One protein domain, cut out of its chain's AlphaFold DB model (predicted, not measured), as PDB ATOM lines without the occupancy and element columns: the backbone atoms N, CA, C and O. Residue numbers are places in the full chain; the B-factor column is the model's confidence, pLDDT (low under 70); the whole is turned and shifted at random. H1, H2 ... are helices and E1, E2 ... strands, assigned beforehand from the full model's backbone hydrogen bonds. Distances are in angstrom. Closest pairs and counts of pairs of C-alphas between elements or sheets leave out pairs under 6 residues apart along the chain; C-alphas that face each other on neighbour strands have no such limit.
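Overview. This is residues 70 to 197 of the 203 residues of an uncharacterized protein of Clostridium sp. BL-8 (UniProt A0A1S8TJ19). A small sheet of three short strands, E1, E2 and E3, forms the middle, with the long helix H1 packed on it through residues 72 to 79 and the short H4 beside H1 toward one end, and the helices H2 and H3 toward the other. Residues 88 to 93 stick out, and long stretches of loop join the parts. The 128 printed residues hold four named helices and three named strands, in the order H1 H2 H3 E1 H4 E2 E3; the sheet, E1 - E2 - E3, is antiparallel. The class is mostly helix, though under half of the residues are in named elements. The whole is compact, with a radius of gyration of the C-alphas of 15.0 A and spans of 43 by 33 by 21 A.

Along the chain. H1, residues 70 to 88, begins at C-alpha (216.687, 259.826, 346.575) and is 26.8 A long. H2 is residues 111 to 121, 14.8 A; H3, 131 to 137; E1, 139 to 141; H4, 148 to 153; E2, 168 to 171, 10.5 A. E3, 180 to 182, ends at C-alpha (222.390, 264.314, 335.945).

Arrangement. E1 and E2 are antiparallel, N 140 to O 170 being 2.8 A. E2 and E3 form a hairpin, N 169 to O 181 being 2.8 A. H1 is on the sheet, its closest C-alphas to E3 being Ser 76 and Ile 180, 6.0 A; they make two layers, a helix on one face of a sheet. H1 and H4 only just touch, with 3 pairs of C-alphas within 8 A, Thr 78 and Leu 151 closest at 7.1 A, about perpendicular at 88 degrees. H3 only grazes the sheet. H2, not on the sheet, only just touches H3, with 3 such pairs, Ala 121 and Glu 133 closest at 5.9 A. H1 and H2 are apart. Every O i to N i+4 pair is within hydrogen-bond range in H1, H3 and H4, and 5 of 7 in H2.

Size, cuts and confidence. The farthest C-alphas, Ser 92 and Asn 191, are 45.7 A apart. The printed part has no cut. The links H1 to H2 and H4 to E2 are long. Mean pLDDT of the printed part is 80.3, with residues 89 to 96, 147, 149 and 154 to 158 under 70.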
ATOM      1  N   SER A  70     217.988 259.379 346.070       84.31
ATOM      2  CA  SER A  70     216.687 259.826 346.575       84.31
ATOM      3  C   SER A  70     216.137 260.996 345.757       84.31
ATOM      4  O   SER A  70     214.975 260.952 345.372       84.31
ATOM      5  N   ASP A  71     216.958 262.009 345.472       81.62
ATOM      6  CA  ASP A  71     216.551 263.168 344.673       81.62
ATOM      7  C   ASP A  71     216.175 262.752 343.239       81.62
ATOM      8  O   ASP A  71     215.111 263.120 342.751       81.62
ATOM      9  N   ILE A  72     216.997 261.947 342.555       83.69
ATOM     10  CA  ILE A  72     216.674 261.468 341.200       83.69
ATOM     11  C   ILE A  72     215.372 260.659 341.182       83.69
ATOM     12  O   ILE A  72     214.537 260.865 340.298       83.69
ATOM     13  N   ASN A  73     215.197 259.747 342.138       81.38
ATOM     14  CA  ASN A  73     214.025 258.877 342.182       81.38
ATOM     15  C   ASN A  73     212.762 259.694 342.443       81.38
ATOM     16  O   ASN A  73     211.795 259.559 341.703       81.38
ATOM     17  N   SER A  74     212.798 260.629 343.396       79.69
ATOM     18  CA  SER A  74     211.663 261.518 343.646       79.69
ATOM     19  C   SER A  74     211.359 262.443 342.456       79.69
ATOM     20  O   SER A  74     210.187 262.700 342.184       79.69
ATOM     21  N   LEU A  75     212.364 262.906 341.694       80.62
ATOM     22  CA  LEU A  75     212.108 263.652 340.452       80.62
ATOM     23  C   LEU A  75     211.436 262.755 339.408       80.62
ATOM     24  O   LEU A  75     210.523 263.202 338.720       80.62
ATOM     25  N   SER A  76     211.881 261.504 339.288       79.75
ATOM     26  CA  SER A  76     211.360 260.552 338.300       79.75
ATOM     27  C   SER A  76     209.925 260.135 338.632       79.75
ATOM     28  O   SER A  76     209.079 260.066 337.747       79.75
ATOM     29  N   GLU A  77     209.617 259.937 339.913       77.94
ATOM     30  CA  GLU A  77     208.253 259.715 340.406       77.94
ATOM     31  C   GLU A  77     207.354 260.928 340.140       77.94
ATOM     32  O   GLU A  77     206.225 260.769 339.680       77.94
ATOM     33  N   THR A  78     207.865 262.144 340.365       76.00
ATOM     34  CA  THR A  78     207.130 263.382 340.060       76.00
ATOM     35  C   THR A  78     206.841 263.489 338.562       76.00
ATOM     36  O   THR A  78     205.717 263.799 338.173       76.00
ATOM     37  N   ALA A  79     207.821 263.169 337.710       76.31
ATOM     38  CA  ALA A  79     207.636 263.123 336.263       76.31
ATOM     39  C   ALA A  79     206.536 262.129 335.863       76.31
ATOM     40  O   ALA A  79     205.644 262.474 335.091       76.31
ATOM     41  N   ALA A  80     206.560 260.919 336.430       76.62
ATOM     42  CA  ALA A  80     205.555 259.894 336.165       76.62
ATOM     43  C   ALA A  80     204.148 260.312 336.630       76.62
ATOM     44  O   ALA A  80     203.168 260.047 335.936       76.62
ATOM     45  N   MET A  81     204.038 260.989 337.778       76.38
ATOM     46  CA  MET A  81     202.768 261.524 338.272       76.38
ATOM     47  C   MET A  81     202.200 262.588 337.324       76.38
ATOM     48  O   MET A  81     201.035 262.495 336.943       76.38
ATOM     49  N   ILE A  82     203.026 263.545 336.890       73.69
ATOM     50  CA  ILE A  82     202.624 264.604 335.950       73.69
ATOM     51  C   ILE A  82     202.163 264.003 334.615       73.69
ATOM     52  O   ILE A  82     201.137 264.413 334.072       73.69
ATOM     53  N   GLU A  83     202.874 262.996 334.100       73.75
ATOM     54  CA  GLU A  83     202.450 262.277 332.893       73.75
ATOM     55  C   GLU A  83     201.109 261.566 333.080       73.75
ATOM     56  O   GLU A  83     200.221 261.689 332.237       73.75
ATOM     57  N   SER A  84     200.920 260.872 334.205       76.38
ATOM     58  CA  SER A  84     199.657 260.194 334.495       76.38
ATOM     59  C   SER A  84     198.487 261.178 334.592       76.38
ATOM     60  O   SER A  84     197.396 260.877 334.111       76.38
ATOM     61  N   GLU A  85     198.683 262.353 335.191       73.88
ATOM     62  CA  GLU A  85     197.651 263.393 335.256       73.88
ATOM     63  C   GLU A  85     197.330 263.985 333.879       73.88
ATOM     64  O   GLU A  85     196.166 264.285 333.590       73.88
ATOM     65  N   ARG A  86     198.337 264.121 333.007       71.75
ATOM     66  CA  ARG A  86     198.161 264.563 331.617       71.75
ATOM     67  C   ARG A  86     197.300 263.581 330.824       71.75
ATOM     68  O   ARG A  86     196.365 264.018 330.152       71.75
ATOM     69  N   GLU A  87     197.590 262.283 330.926       74.38
ATOM     70  CA  GLU A  87     196.830 261.219 330.255       74.38
ATOM     71  C   GLU A  87     195.374 261.149 330.736       74.38
ATOM     72  O   GLU A  87     194.462 260.983 329.928       74.38
ATOM     73  N   LEU A  88     195.137 261.321 332.040       76.75
ATOM     74  CA  LEU A  88     193.794 261.259 332.626       76.75
ATOM     75  C   LEU A  88     192.911 262.459 332.259       76.75
ATOM     76  O   LEU A  88     191.693 262.309 332.147       76.75
ATOM     77  N   ASN A  89     193.500 263.645 332.094       68.94
ATOM     78  CA  ASN A  89     192.750 264.885 331.881       68.94
ATOM     79  C   ASN A  89     192.571 265.270 330.402       68.94
ATOM     80  O   ASN A  89     192.001 266.330 330.134       68.94
ATOM     81  N   ASP A  90     193.078 264.459 329.460       61.12
ATOM     82  CA  ASP A  90     193.086 264.714 328.002       61.12
ATOM     83  C   ASP A  90     193.519 266.159 327.662       61.12
ATOM     84  O   ASP A  90     193.047 266.832 326.736       61.12
ATOM     85  N   SER A  91     194.384 266.701 328.524       56.41
ATOM     86  CA  SER A  91     194.634 268.128 328.584       56.41
ATOM     87  C   SER A  91     195.754 268.444 327.602       56.41
ATOM     88  O   SER A  91     196.939 268.291 327.886       56.41
ATOM     89  N   SER A  92     195.373 268.965 326.438       56.31
ATOM     90  CA  SER A  92     196.289 269.580 325.461       56.31
ATOM     91  C   SER A  92     197.048 270.805 326.002       56.31
ATOM     92  O   SER A  92     197.786 271.449 325.262       56.31
ATOM     93  N   LYS A  93     196.840 271.165 327.277       58.41
ATOM     94  CA  LYS A  93     197.437 272.331 327.937       58.41
ATOM     95  C   LYS A  93     198.708 272.011 328.718       58.41
ATOM     96  O   LYS A  93     199.484 272.933 328.946       58.41
ATOM     97  N   ILE A  94     198.902 270.761 329.139       60.31
ATOM     98  CA  ILE A  94     200.076 270.339 329.908       60.31
ATOM     99  C   ILE A  94     200.980 269.563 328.952       60.31
ATOM    100  O   ILE A  94     200.594 268.514 328.437       60.31
ATOM    101  N   ASN A  95     202.156 270.115 328.667       66.00
ATOM    102  CA  ASN A  95     203.175 269.430 327.879       66.00
ATOM    103  C   ASN A  95     203.735 268.247 328.679       66.00
ATOM    104  O   ASN A  95     203.693 268.248 329.908       66.00
ATOM    105  N   SER A  96     204.262 267.230 327.990       69.81
ATOM    106  CA  SER A  96     204.963 266.136 328.673       69.81
ATOM    107  C   SER A  96     206.088 266.674 329.569       69.81
ATOM    108  O   SER A  96     206.760 267.653 329.223       69.81
ATOM    109  N   PHE A  97     206.314 266.063 330.724       72.50
ATOM    110  CA  PHE A  97     207.329 266.475 331.671       72.50
ATOM    111  C   PHE A  97     208.711 266.520 331.008       72.50
ATOM    112  O   PHE A  97     209.174 265.579 330.366       72.50
ATOM    113  N   GLY A  98     209.360 267.676 331.124       73.94
ATOM    114  CA  GLY A  98     210.634 268.000 330.495       73.94
ATOM    115  C   GLY A  98     210.579 268.309 328.996       73.94
ATOM    116  O   GLY A  98     211.579 268.787 328.462       73.94
ATOM    117  N   SER A  99     209.434 268.130 328.327       75.38
ATOM    118  CA  SER A  99     209.277 268.427 326.892       75.38
ATOM    119  C   SER A  99     209.185 269.918 326.553       75.38
ATOM    120  O   SER A  99     209.357 270.310 325.401       75.38
ATOM    121  N   ASP A 100     208.997 270.763 327.569       75.00
ATOM    122  CA  ASP A 100     209.145 272.220 327.476       75.00
ATOM    123  C   ASP A 100     210.611 272.664 327.340       75.00
ATOM    124  O   ASP A 100     210.911 273.845 327.109       75.00
ATOM    125  N   GLY A 101     211.540 271.729 327.551       75.75
ATOM    126  CA  GLY A 101     212.975 271.920 327.469       75.75
ATOM    127  C   GLY A 101     213.485 272.184 326.056       75.75
ATOM    128  O   GLY A 101     212.799 272.018 325.053       75.75
ATOM    129  N   GLU A 102     214.738 272.617 325.979       84.31
ATOM    130  CA  GLU A 102     215.480 272.599 324.719       84.31
ATOM    131  C   GLU A 102     216.201 271.258 324.605       84.31
ATOM    132  O   GLU A 102     216.748 270.767 325.602       84.31
ATOM    133  N   ILE A 103     216.220 270.685 323.397       86.75
ATOM    134  CA  ILE A 103     217.037 269.504 323.104       86.75
ATOM    135  C   ILE A 103     218.491 269.864 323.396       86.75
ATOM    136  O   ILE A 103     219.008 270.878 322.923       86.75
ATOM    137  N   LEU A 104     219.135 269.037 324.208       87.81
ATOM    138  CA  LEU A 104     220.507 269.219 324.627       87.81
ATOM    139  C   LEU A 104     221.444 268.651 323.551       87.81
ATOM    140  O   LEU A 104     221.477 267.434 323.360       87.81
ATOM    141  N   PRO A 105     222.234 269.491 322.863       86.62
ATOM    142  CA  PRO A 105     223.179 269.003 321.871       86.62
ATOM    143  C   PRO A 105     224.326 268.231 322.533       86.62
ATOM    144  O   PRO A 105     224.695 268.473 323.688       86.62
ATOM    145  N   ILE A 106     224.953 267.324 321.778       87.12
ATOM    146  CA  ILE A 106     225.991 266.441 322.322       87.12
ATOM    147  C   ILE A 106     227.159 267.217 322.936       87.12
ATOM    148  O   ILE A 106     227.748 266.787 323.918       87.12
ATOM    149  N   ASN A 107     227.533 268.376 322.399       88.75
ATOM    150  CA  ASN A 107     228.646 269.183 322.909       88.75
ATOM    151  C   ASN A 107     228.405 269.724 324.332       88.75
ATOM    152  O   ASN A 107     229.377 269.995 325.036       88.75
ATOM    153  N   GLU A 108     227.152 269.822 324.774       89.75
ATOM    154  CA  GLU A 108     226.777 270.288 326.111       89.75
ATOM    155  C   GLU A 108     226.650 269.157 327.146       89.75
ATOM    156  O   GLU A 108     226.613 269.415 328.355       89.75
ATOM    157  N   LEU A 109     226.635 267.895 326.704       89.69
ATOM    158  CA  LEU A 109     226.707 266.742 327.599       89.69
ATOM    159  C   LEU A 109     228.107 266.628 328.216       89.69
ATOM    160  O   LEU A 109     229.136 266.712 327.533       89.69
ATOM    161  N   LYS A 110     228.172 266.377 329.523       90.38
ATOM    162  CA  LYS A 110     229.438 266.088 330.197       90.38
ATOM    163  C   LYS A 110     230.024 264.768 329.684       90.38
ATOM    164  O   LYS A 110     229.267 263.823 329.471       90.38
ATOM    165  N   PRO A 111     231.361 264.659 329.535       88.88
ATOM    166  CA  PRO A 111     232.010 263.462 328.986       88.88
ATOM    167  C   PRO A 111     231.590 262.163 329.677       88.88
ATOM    168  O   PRO A 111     231.382 261.140 329.035       88.88
ATOM    169  N   ASP A 112     231.417 262.227 330.991       86.75
ATOM    170  CA  ASP A 112     231.054 261.062 331.782       86.75
ATOM    171  C   ASP A 112     229.600 260.619 331.544       86.75
ATOM    172  O   ASP A 112     229.329 259.423 331.472       86.75
ATOM    173  N   LEU A 113     228.677 261.574 331.369       89.56
ATOM    174  CA  LEU A 113     227.289 261.280 331.010       89.56
ATOM    175  C   LEU A 113     227.205 260.737 329.579       89.56
ATOM    176  O   LEU A 113     226.482 259.776 329.349       89.56
ATOM    177  N   LYS A 114     227.995 261.278 328.638       89.81
ATOM    178  CA  LYS A 114     228.103 260.724 327.275       89.81
ATOM    179  C   LYS A 114     228.476 259.252 327.301       89.81
ATOM    180  O   LYS A 114     227.791 258.448 326.693       89.81
ATOM    181  N   SER A 115     229.521 258.900 328.052       87.88
ATOM    182  CA  SER A 115     229.963 257.508 328.167       87.88
ATOM    183  C   SER A 115     228.883 256.597 328.758       87.88
ATOM    184  O   SER A 115     228.771 255.440 328.358       87.88
ATOM    185  N   ALA A 116     228.076 257.102 329.695       87.81
ATOM    186  CA  ALA A 116     226.949 256.350 330.234       87.81
ATOM    187  C   ALA A 116     225.821 256.177 329.199       87.81
ATOM    188  O   ALA A 116     225.272 255.084 329.090       87.81
ATOM    189  N   LEU A 117     225.527 257.215 328.411       89.62
ATOM    190  CA  LEU A 117     224.523 257.193 327.344       89.62
ATOM    191  C   LEU A 117     224.915 256.287 326.170       89.62
ATOM    192  O   LEU A 117     224.054 255.592 325.644       89.62
ATOM    193  N   THR A 118     226.200 256.209 325.814       89.38
ATOM    194  CA  THR A 118     226.707 255.256 324.809       89.38
ATOM    195  C   THR A 118     226.254 253.829 325.118       89.38
ATOM    196  O   THR A 118     225.835 253.111 324.226       89.38
ATOM    197  N   LYS A 119     226.213 253.422 326.395       86.19
ATOM    198  CA  LYS A 119     225.791 252.060 326.776       86.19
ATOM    199  C   LYS A 119     224.339 251.723 326.420       86.19
ATOM    200  O   LYS A 119     223.993 250.546 326.438       86.19
ATOM    201  N   ILE A 120     223.493 252.725 326.186       84.81
ATOM    202  CA  ILE A 120     222.061 252.537 325.914       84.81
ATOM    203  C   ILE A 120     221.626 253.014 324.528       84.81
ATOM    204  O   ILE A 120     220.568 252.595 324.067       84.81
ATOM    205  N   ALA A 121     222.403 253.893 323.897       86.44
ATOM    206  CA  ALA A 121     222.037 254.567 322.655       86.44
ATOM    207  C   ALA A 121     222.970 254.265 321.481       86.44
ATOM    208  O   ALA A 121     222.654 254.686 320.379       86.44
ATOM    209  N   ASP A 122     224.079 253.553 321.697       87.69
ATOM    210  CA  ASP A 122     224.963 253.079 320.626       87.69
ATOM    211  C   ASP A 122     224.262 251.962 319.836       87.69
ATOM    212  O   ASP A 122     224.308 250.781 320.196       87.69
ATOM    213  N   VAL A 123     223.518 252.344 318.795       86.50
ATOM    214  CA  VAL A 123     222.699 251.411 318.004       86.50
ATOM    215  C   VAL A 123     223.570 250.644 317.012       86.50
ATOM    216  O   VAL A 123     223.283 249.490 316.677       86.50
ATOM    217  N   ASN A 124     224.638 251.278 316.527       89.38
ATOM    218  CA  ASN A 124     225.533 250.711 315.523       89.38
ATOM    219  C   ASN A 124     226.712 249.918 316.138       89.38
ATOM    220  O   ASN A 124     227.434 249.247 315.394       89.38
ATOM    221  N   ASN A 125     226.844 249.913 317.471       86.31
ATOM    222  CA  ASN A 125     227.918 249.302 318.261       86.31
ATOM    223  C   ASN A 125     229.323 249.815 317.893       86.31
ATOM    224  O   ASN A 125     230.285 249.035 317.880       86.31
ATOM    225  N   ASP A 126     229.459 251.100 317.564       88.62
ATOM    226  CA  ASP A 126     230.749 251.719 317.234       88.62
ATOM    227  C   ASP A 126     231.524 252.229 318.467       88.62
ATOM    228  O   ASP A 126     232.688 252.632 318.360       88.62
ATOM    229  N   GLY A 127     230.919 252.141 319.655       86.31
ATOM    230  CA  GLY A 127     231.499 252.560 320.926       86.31
ATOM    231  C   GLY A 127     231.520 254.077 321.118       86.31
ATOM    232  O   GLY A 127     232.165 254.569 322.053       86.31
ATOM    233  N   THR A 128     230.848 254.826 320.250       87.94
ATOM    234  CA  THR A 128     230.726 256.278 320.305       87.94
ATOM    235  C   THR A 128     229.261 256.694 320.368       87.94
ATOM    236  O   THR A 128     228.362 255.873 320.472       87.94
ATOM    237  N   LEU A 129     229.025 257.997 320.492       87.75
ATOM    238  CA  LEU A 129     227.680 258.543 320.572       87.75
ATOM    239  C   LEU A 129     227.578 259.638 319.523       87.75
ATOM    240  O   LEU A 129     228.327 260.621 319.577       87.75
ATOM    241  N   SER A 130     226.695 259.438 318.555       88.19
ATOM    242  CA  SER A 130     226.448 260.364 317.454       88.19
ATOM    243  C   SER A 130     225.374 261.401 317.807       88.19
ATOM    244  O   SER A 130     224.673 261.302 318.819       88.19
ATOM    245  N   ASN A 131     225.255 262.451 316.986       85.50
ATOM    246  CA  ASN A 131     224.190 263.442 317.168       85.50
ATOM    247  C   ASN A 131     222.821 262.840 316.859       85.50
ATOM    248  O   ASN A 131     221.839 263.217 317.492       85.50
ATOM    249  N   GLU A 132     222.772 261.924 315.897       86.94
ATOM    250  CA  GLU A 132     221.586 261.179 315.506       86.94
ATOM    251  C   GLU A 132     221.080 260.334 316.685       86.94
ATOM    252  O   GLU A 132     219.949 260.524 317.116       86.94
ATOM    253  N   GLU A 133     221.945 259.536 317.318       86.81
ATOM    254  CA  GLU A 133     221.572 258.700 318.475       86.81
ATOM    255  C   GLU A 133     221.125 259.519 319.698       86.81
ATOM    256  O   GLU A 133     220.200 259.139 320.417       86.81
ATOM    257  N   ILE A 134     221.745 260.680 319.942       85.06
ATOM    258  CA  ILE A 134     221.282 261.613 320.984       85.06
ATOM    259  C   ILE A 134     219.926 262.224 320.636       85.06
ATOM    260  O   ILE A 134     219.095 262.426 321.528       85.06
ATOM    261  N   SER A 135     219.717 262.548 319.362       82.56
ATOM    262  CA  SER A 135     218.461 263.127 318.890       82.56
ATOM    263  C   SER A 135     217.318 262.125 319.011       82.56
ATOM    264  O   SER A 135     216.233 262.529 319.418       82.56
ATOM    265  N   ASP A 136     217.584 260.838 318.777       84.50
ATOM    266  CA  ASP A 136     216.613 259.748 318.929       84.50
ATOM    267  C   ASP A 136     216.179 259.534 320.390       84.50
ATOM    268  O   ASP A 136     215.027 259.200 320.662       84.50
ATOM    269  N   LEU A 137     217.071 259.768 321.361       83.12
ATOM    270  CA  LEU A 137     216.694 259.815 322.782       83.12
ATOM    271  C   LEU A 137     215.949 261.104 323.159       83.12
ATOM    272  O   LEU A 137     215.278 261.167 324.194       83.12
ATOM    273  N   LYS A 138     216.120 262.159 322.356       86.69
ATOM    274  CA  LYS A 138     215.587 263.503 322.585       86.69
ATOM    275  C   LYS A 138     215.819 263.963 324.023       86.69
ATOM    276  O   LYS A 138     214.891 264.218 324.797       86.69
ATOM    277  N   ILE A 139     217.097 264.026 324.394       87.81
ATOM    278  CA  ILE A 139     217.516 264.460 325.727       87.81
ATOM    279  C   ILE A 139     217.242 265.955 325.862       87.81
ATOM    280  O   ILE A 139     217.820 266.754 325.128       87.81
ATOM    281  N   MET A 140     216.393 266.349 326.803       88.44
ATOM    282  CA  MET A 140     216.012 267.743 327.009       88.44
ATOM    283  C   MET A 140     216.535 268.293 328.329       88.44
ATOM    284  O   MET A 140     216.568 267.599 329.347       88.44
ATOM    285  N   LYS A 141     216.918 269.573 328.331       86.75
ATOM    286  CA  LYS A 141     217.195 270.296 329.579       86.75
ATOM    287  C   LYS A 141     215.903 270.459 330.364       86.75
ATOM    288  O   LYS A 141     214.939 271.017 329.840       86.75
ATOM    289  N   LEU A 142     215.913 270.082 331.640       80.94
ATOM    290  CA  LEU A 142     214.798 270.426 332.510       80.94
ATOM    291  C   LEU A 142     214.738 271.949 332.675       80.94
ATOM    292  O   LEU A 142     215.760 272.610 332.880       80.94
ATOM    293  N   LYS A 143     213.530 272.510 332.571       81.44
ATOM    294  CA  LYS A 143     213.227 273.908 332.899       81.44
ATOM    295  C   LYS A 143     212.497 273.927 334.242       81.44
ATOM    296  O   LYS A 143     211.275 273.848 334.254       81.44
ATOM    297  N   PRO A 144     213.208 274.049 335.377       72.31
ATOM    298  CA  PRO A 144     212.604 273.845 336.694       72.31
ATOM    299  C   PRO A 144     211.474 274.832 336.990       72.31
ATOM    300  O   PRO A 144     210.508 274.474 337.643       72.31
ATOM    301  N   ASN A 145     211.568 276.050 336.448       76.69
ATOM    302  CA  ASN A 145     210.548 277.090 336.595       76.69
ATOM    303  C   ASN A 145     209.187 276.695 336.001       76.69
ATOM    304  O   ASN A 145     208.177 277.261 336.397       76.69
ATOM    305  N   VAL A 146     209.160 275.787 335.020       72.38
ATOM    306  CA  VAL A 146     207.905 275.301 334.422       72.38
ATOM    307  C   VAL A 146     207.184 274.358 335.383       72.38
ATOM    308  O   VAL A 146     205.964 274.352 335.391       72.38
ATOM    309  N   TYR A 147     207.932 273.635 336.221       69.50
ATOM    310  CA  TYR A 147     207.415 272.606 337.128       69.50
ATOM    311  C   TYR A 147     207.503 273.016 338.603       69.50
ATOM    312  O   TYR A 147     207.498 272.173 339.498       69.50
ATOM    313  N   GLU A 148     207.697 274.307 338.889       71.69
ATOM    314  CA  GLU A 148     207.971 274.783 340.248       71.69
ATOM    315  C   GLU A 148     206.799 274.490 341.194       71.69
ATOM    316  O   GLU A 148     207.007 274.179 342.369       71.69
ATOM    317  N   GLN A 149     205.569 274.560 340.681       69.25
ATOM    318  CA  GLN A 149     204.370 274.287 341.459       69.25
ATOM    319  C   GLN A 149     204.222 272.788 341.745       69.25
ATOM    320  O   GLN A 149     204.021 272.410 342.895       69.25
ATOM    321  N   GLU A 150     204.411 271.943 340.740       70.62
ATOM    322  CA  GLU A 150     204.309 270.490 340.823       70.62
ATOM    323  C   GLU A 150     205.404 269.912 341.726       70.62
ATOM    324  O   GLU A 150     205.133 269.092 342.599       70.62
ATOM    325  N   LEU A 151     206.640 270.413 341.608       73.19
ATOM    326  CA  LEU A 151     207.748 270.046 342.498       73.19
ATOM    327  C   LEU A 151     207.465 270.437 343.956       73.19
ATOM    328  O   LEU A 151     207.858 269.729 344.887       73.19
ATOM    329  N   LYS A 152     206.779 271.564 344.167       72.44
ATOM    330  CA  LYS A 152     206.382 272.029 345.499       72.44
ATOM    331  C   LYS A 152     205.236 271.197 346.076       72.44
ATOM    332  O   LYS A 152     205.268 270.880 347.264       72.44
ATOM    333  N   GLU A 153     204.249 270.839 345.260       70.69
ATOM    334  CA  GLU A 153     203.118 269.986 345.643       70.69
ATOM    335  C   GLU A 153     203.567 268.552 345.954       70.69
ATOM    336  O   GLU A 153     203.152 267.989 346.968       70.69
ATOM    337  N   ALA A 154     204.519 268.017 345.182       65.19
ATOM    338  CA  ALA A 154     205.168 266.728 345.422       65.19
ATOM    339  C   ALA A 154     206.096 266.715 346.656       65.19
ATOM    340  O   ALA A 154     206.674 265.680 346.987       65.19
ATOM    341  N   GLN A 155     206.255 267.851 347.351       65.00
ATOM    342  CA  GLN A 155     207.169 268.026 348.489       65.00
ATOM    343  C   GLN A 155     208.603 267.584 348.169       65.00
ATOM    344  O   GLN A 155     209.285 267.019 349.029       65.00
ATOM    345  N   PHE A 156     209.058 267.838 346.938       65.25
ATOM    346  CA  PHE A 156     210.334 267.342 346.446       65.25
ATOM    347  C   PHE A 156     211.494 267.772 347.368       65.25
ATOM    348  O   PHE A 156     211.790 268.969 347.479       65.25
ATOM    349  N   PRO A 157     212.160 266.833 348.064       61.03
ATOM    350  CA  PRO A 157     213.199 267.194 349.006       61.03
ATOM    351  C   PRO A 157     214.535 267.295 348.257       61.03
ATOM    352  O   PRO A 157     215.090 266.284 347.859       61.03
ATOM    353  N   LEU A 158     215.084 268.500 348.098       66.25
ATOM    354  CA  LEU A 158     216.451 268.697 347.586       66.25
ATOM    355  C   LEU A 158     217.465 268.291 348.671       66.25
ATOM    356  O   LEU A 158     217.891 269.133 349.467       66.25
ATOM    357  N   ARG A 159     217.800 266.999 348.770       72.38
ATOM    358  CA  ARG A 159     218.714 266.468 349.803       72.38
ATOM    359  C   ARG A 159     220.140 266.311 349.303       72.38
ATOM    360  O   ARG A 159     221.071 266.257 350.115       72.38
ATOM    361  N   SER A 160     220.330 266.179 347.996       72.62
ATOM    362  CA  SER A 160     221.652 266.093 347.394       72.62
ATOM    363  C   SER A 160     222.391 267.423 347.512       72.62
ATOM    364  O   SER A 160     221.810 268.502 347.628       72.62
ATOM    365  N   SER A 161     223.721 267.357 347.480       72.12
ATOM    366  CA  SER A 161     224.551 268.565 347.521       72.12
ATOM    367  C   SER A 161     224.369 269.464 346.300       72.12
ATOM    368  O   SER A 161     224.757 270.628 346.348       72.12
ATOM    369  N   ASP A 162     223.886 268.902 345.186       74.75
ATOM    370  CA  ASP A 162     223.579 269.660 343.981       74.75
ATOM    371  C   ASP A 162     222.076 269.874 343.874       74.75
ATOM    372  O   ASP A 162     221.351 269.151 343.189       74.75
ATOM    373  N   CYS A 163     221.629 270.917 344.562       72.56
ATOM    374  CA  CYS A 163     220.245 271.353 344.543       72.56
ATOM    375  C   CYS A 163     219.871 272.148 343.277       72.56
ATOM    376  O   CYS A 163     218.765 272.681 343.183       72.56
ATOM    377  N   ASN A 164     220.773 272.272 342.294       82.88
ATOM    378  CA  ASN A 164     220.489 273.008 341.074       82.88
ATOM    379  C   ASN A 164     219.816 272.103 340.038       82.88
ATOM    380  O   ASN A 164     220.476 271.446 339.235       82.88
ATOM    381  N   LEU A 165     218.485 272.153 339.988       80.31
ATOM    382  CA  LEU A 165     217.671 271.392 339.032       80.31
ATOM    383  C   LEU A 165     218.026 271.652 337.553       80.31
ATOM    384  O   LEU A 165     217.750 270.812 336.704       80.31
ATOM    385  N   LYS A 166     218.707 272.760 337.222       85.44
ATOM    386  CA  LYS A 166     219.203 273.023 335.854       85.44
ATOM    387  C   LYS A 166     220.330 272.082 335.418       85.44
ATOM    388  O   LYS A 166     220.650 272.024 334.236       85.44
ATOM    389  N   ASN A 167     220.956 271.385 336.365       88.50
ATOM    390  CA  ASN A 167     221.970 270.374 336.084       88.50
ATOM    391  C   ASN A 167     221.356 269.027 335.680       88.50
ATOM    392  O   ASN A 167     222.100 268.119 335.317       88.50
ATOM    393  N   TYR A 168     220.033 268.893 335.739       87.56
ATOM    394  CA  TYR A 168     219.322 267.669 335.411       87.56
ATOM    395  C   TYR A 168     218.692 267.779 334.019       87.56
ATOM    396  O   TYR A 168     218.309 268.855 333.551       87.56
ATOM    397  N   VAL A 169     218.631 266.649 333.330       89.31
ATOM    398  CA  VAL A 169     218.121 266.511 331.963       89.31
ATOM    399  C   VAL A 169     217.207 265.293 331.919       89.31
ATOM    400  O   VAL A 169     217.276 264.448 332.807       89.31
ATOM    401  N   ILE A 170     216.348 265.191 330.917       87.75
ATOM    402  CA  ILE A 170     215.396 264.086 330.794       87.75
ATOM    403  C   ILE A 170     215.460 263.465 329.403       87.75
ATOM    404  O   ILE A 170     215.628 264.174 328.412       87.75
ATOM    405  N   ILE A 171     215.338 262.146 329.320       85.88
ATOM    406  CA  ILE A 171     215.081 261.451 328.056       85.88
ATOM    407  C   ILE A 171     213.579 261.532 327.793       85.88
ATOM    408  O   ILE A 171     212.793 261.138 328.651       85.88
ATOM    409  N   THR A 172     213.165 262.036 326.632       82.44
ATOM    410  CA  THR A 172     211.732 262.233 326.326       82.44
ATOM    411  C   THR A 172     211.187 261.264 325.282       82.44
ATOM    412  O   THR A 172     209.972 261.161 325.138       82.44
ATOM    413  N   GLU A 173     212.051 260.514 324.591       78.69
ATOM    414  CA  GLU A 173     211.645 259.555 323.560       78.69
ATOM    415  C   GLU A 173     212.313 258.178 323.720       78.69
ATOM    416  O   GLU A 173     213.294 257.990 324.446       78.69
ATOM    417  N   GLY A 174     211.731 257.182 323.051       77.25
ATOM    418  CA  GLY A 174     212.218 255.806 323.043       77.25
ATOM    419  C   GLY A 174     211.946 255.025 324.332       77.25
ATOM    420  O   GLY A 174     211.157 255.414 325.190       77.25
ATOM    421  N   LYS A 175     212.619 253.875 324.470       78.38
ATOM    422  CA  LYS A 175     212.460 252.949 325.611       78.38
ATOM    423  C   LYS A 175     212.791 253.590 326.966       78.38
ATOM    424  O   LYS A 175     212.305 253.127 327.991       78.38
ATOM    425  N   TYR A 176     213.641 254.611 326.962       78.12
ATOM    426  CA  TYR A 176     214.141 255.275 328.163       78.12
ATOM    427  C   TYR A 176     213.417 256.598 328.454       78.12
ATOM    428  O   TYR A 176     213.864 257.349 329.322       78.12
ATOM    429  N   ALA A 177     212.318 256.896 327.753       78.19
ATOM    430  CA  ALA A 177     211.511 258.087 327.999       78.19
ATOM    431  C   ALA A 177     211.080 258.186 329.476       78.19
ATOM    432  O   ALA A 177     210.752 257.184 330.110       78.19
ATOM    433  N   GLY A 178     211.119 259.397 330.030       75.25
ATOM    434  CA  GLY A 178     210.858 259.677 331.444       75.25
ATOM    435  C   GLY A 178     212.082 259.541 332.356       75.25
ATOM    436  O   GLY A 178     212.029 259.959 333.510       75.25
ATOM    437  N   THR A 179     213.209 259.012 331.862       82.00
ATOM    438  CA  THR A 179     214.416 258.843 332.685       82.00
ATOM    439  C   THR A 179     215.090 260.185 332.944       82.00
ATOM    440  O   THR A 179     215.508 260.871 332.005       82.00
ATOM    441  N   ILE A 180     215.257 260.531 334.221       86.75
ATOM    442  CA  ILE A 180     215.949 261.748 334.648       86.75
ATOM    443  C   ILE A 180     217.425 261.464 334.870       86.75
ATOM    444  O   ILE A 180     217.820 260.509 335.536       86.75
ATOM    445  N   LEU A 181     218.245 262.342 334.313       89.12
ATOM    446  CA  LEU A 181     219.683 262.220 334.271       89.12
ATOM    447  C   LEU A 181     220.365 263.443 334.865       89.12
ATOM    448  O   LEU A 181     219.869 264.563 334.778       89.12
ATOM    449  N   TYR A 182     221.561 263.248 335.403       90.69
ATOM    450  CA  TYR A 182     222.390 264.314 335.945       90.69
ATOM    451  C   TYR A 182     223.546 264.670 334.998       90.69
ATOM    452  O   TYR A 182     224.425 263.853 334.721       90.69
ATOM    453  N   ASN A 183     223.568 265.926 334.542       91.06
ATOM    454  CA  ASN A 183     224.575 266.534 333.663       91.06
ATOM    455  C   ASN A 183     225.409 267.630 334.372       91.06
ATOM    456  O   ASN A 183     226.046 268.470 333.730       91.06
ATOM    457  N   GLY A 184     225.393 267.669 335.707       89.25
ATOM    458  CA  GLY A 184     226.095 268.691 336.481       89.25
ATOM    459  C   GLY A 184     227.593 268.429 336.695       89.25
ATOM    460  O   GLY A 184     228.163 267.459 336.187       89.25
ATOM    461  N   PRO A 185     228.276 269.330 337.425       87.06
ATOM    462  CA  PRO A 185     229.720 269.259 337.641       87.06
ATOM    463  C   PRO A 185     230.143 268.250 338.718       87.06
ATOM    464  O   PRO A 185     231.321 267.887 338.765       87.06
ATOM    465  N   LEU A 186     229.233 267.825 339.599       88.12
ATOM    466  CA  LEU A 186     229.568 266.918 340.692       88.12
ATOM    467  C   LEU A 186     229.661 265.468 340.212       88.12
ATOM    468  O   LEU A 186     229.164 265.082 339.153       88.12
ATOM    469  N   LYS A 187     230.354 264.643 340.996       88.31
ATOM    470  CA  LYS A 187     230.490 263.210 340.731       88.31
ATOM    471  C   LYS A 187     229.920 262.445 341.915       88.31
ATOM    472  O   LYS A 187     230.502 262.471 342.996       88.31
ATOM    473  N   PHE A 188     228.807 261.753 341.700       87.12
ATOM    474  CA  PHE A 188     228.195 260.871 342.689       87.12
ATOM    475  C   PHE A 188     228.766 259.467 342.504       87.12
ATOM    476  O   PHE A 188     228.336 258.730 341.619       87.12
ATOM    477  N   ILE A 189     229.805 259.151 343.277       87.19
ATOM    478  CA  ILE A 189     230.555 257.892 343.203       87.19
ATOM    479  C   ILE A 189     230.487 257.208 344.570       87.19
ATOM    480  O   ILE A 189     230.767 257.858 345.581       87.19
ATOM    481  N   ASP A 190     230.109 255.933 344.601       84.19
ATOM    482  CA  ASP A 190     230.064 255.144 345.836       84.19
ATOM    483  C   ASP A 190     231.428 254.542 346.216       84.19
ATOM    484  O   ASP A 190     232.473 254.853 345.635       84.19
ATOM    485  N   ASN A 191     231.432 253.702 347.251       82.50
ATOM    486  CA  ASN A 191     232.640 253.056 347.752       82.50
ATOM    487  C   ASN A 191     233.191 251.977 346.801       82.50
ATOM    488  O   ASN A 191     234.392 251.711 346.849       82.50
ATOM    489  N   ASP A 192     232.366 251.448 345.892       83.88
ATOM    490  CA  ASP A 192     232.754 250.492 344.845       83.88
ATOM    491  C   ASP A 192     233.235 251.195 343.562       83.88
ATOM    492  O   ASP A 192     233.489 250.562 342.537       83.88
ATOM    493  N   ASN A 193     233.396 252.522 343.619       83.25
ATOM    494  CA  ASN A 193     233.763 253.376 342.494       83.25
ATOM    495  C   ASN A 193     232.727 253.345 341.349       83.25
ATOM    496  O   ASN A 193     233.042 253.682 340.202       83.25
ATOM    497  N   ILE A 194     231.481 252.976 341.660       83.88
ATOM    498  CA  ILE A 194     230.355 253.033 340.732       83.88
ATOM    499  C   ILE A 194     229.832 254.461 340.720       83.88
ATOM    500  O   ILE A 194     229.611 255.085 341.760       83.88
ATOM    501  N   ARG A 195     229.638 254.991 339.513       85.12
ATOM    502  CA  ARG A 195     229.142 256.345 339.308       85.12
ATOM    503  C   ARG A 195     227.676 256.349 338.915       85.12
ATOM    504  O   ARG A 195     227.270 255.612 338.022       85.12
ATOM    505  N   TYR A 196     226.934 257.264 339.521       84.75
ATOM    506  CA  TYR A 196     225.505 257.425 339.307       84.75
ATOM    507  C   TYR A 196     225.210 258.684 338.499       84.75
ATOM    508  O   TYR A 196     225.799 259.743 338.720       84.75
ATOM    509  N   PHE A 197     224.274 258.543 337.563       86.12
ATOM    510  CA  PHE A 197     223.784 259.626 336.710       86.12
ATOM    511  C   PHE A 197     222.261 259.700 336.681       86.12
ATOM    512  O   PHE A 197     221.741 260.491 335.918       86.12
TER     513      PHE A 197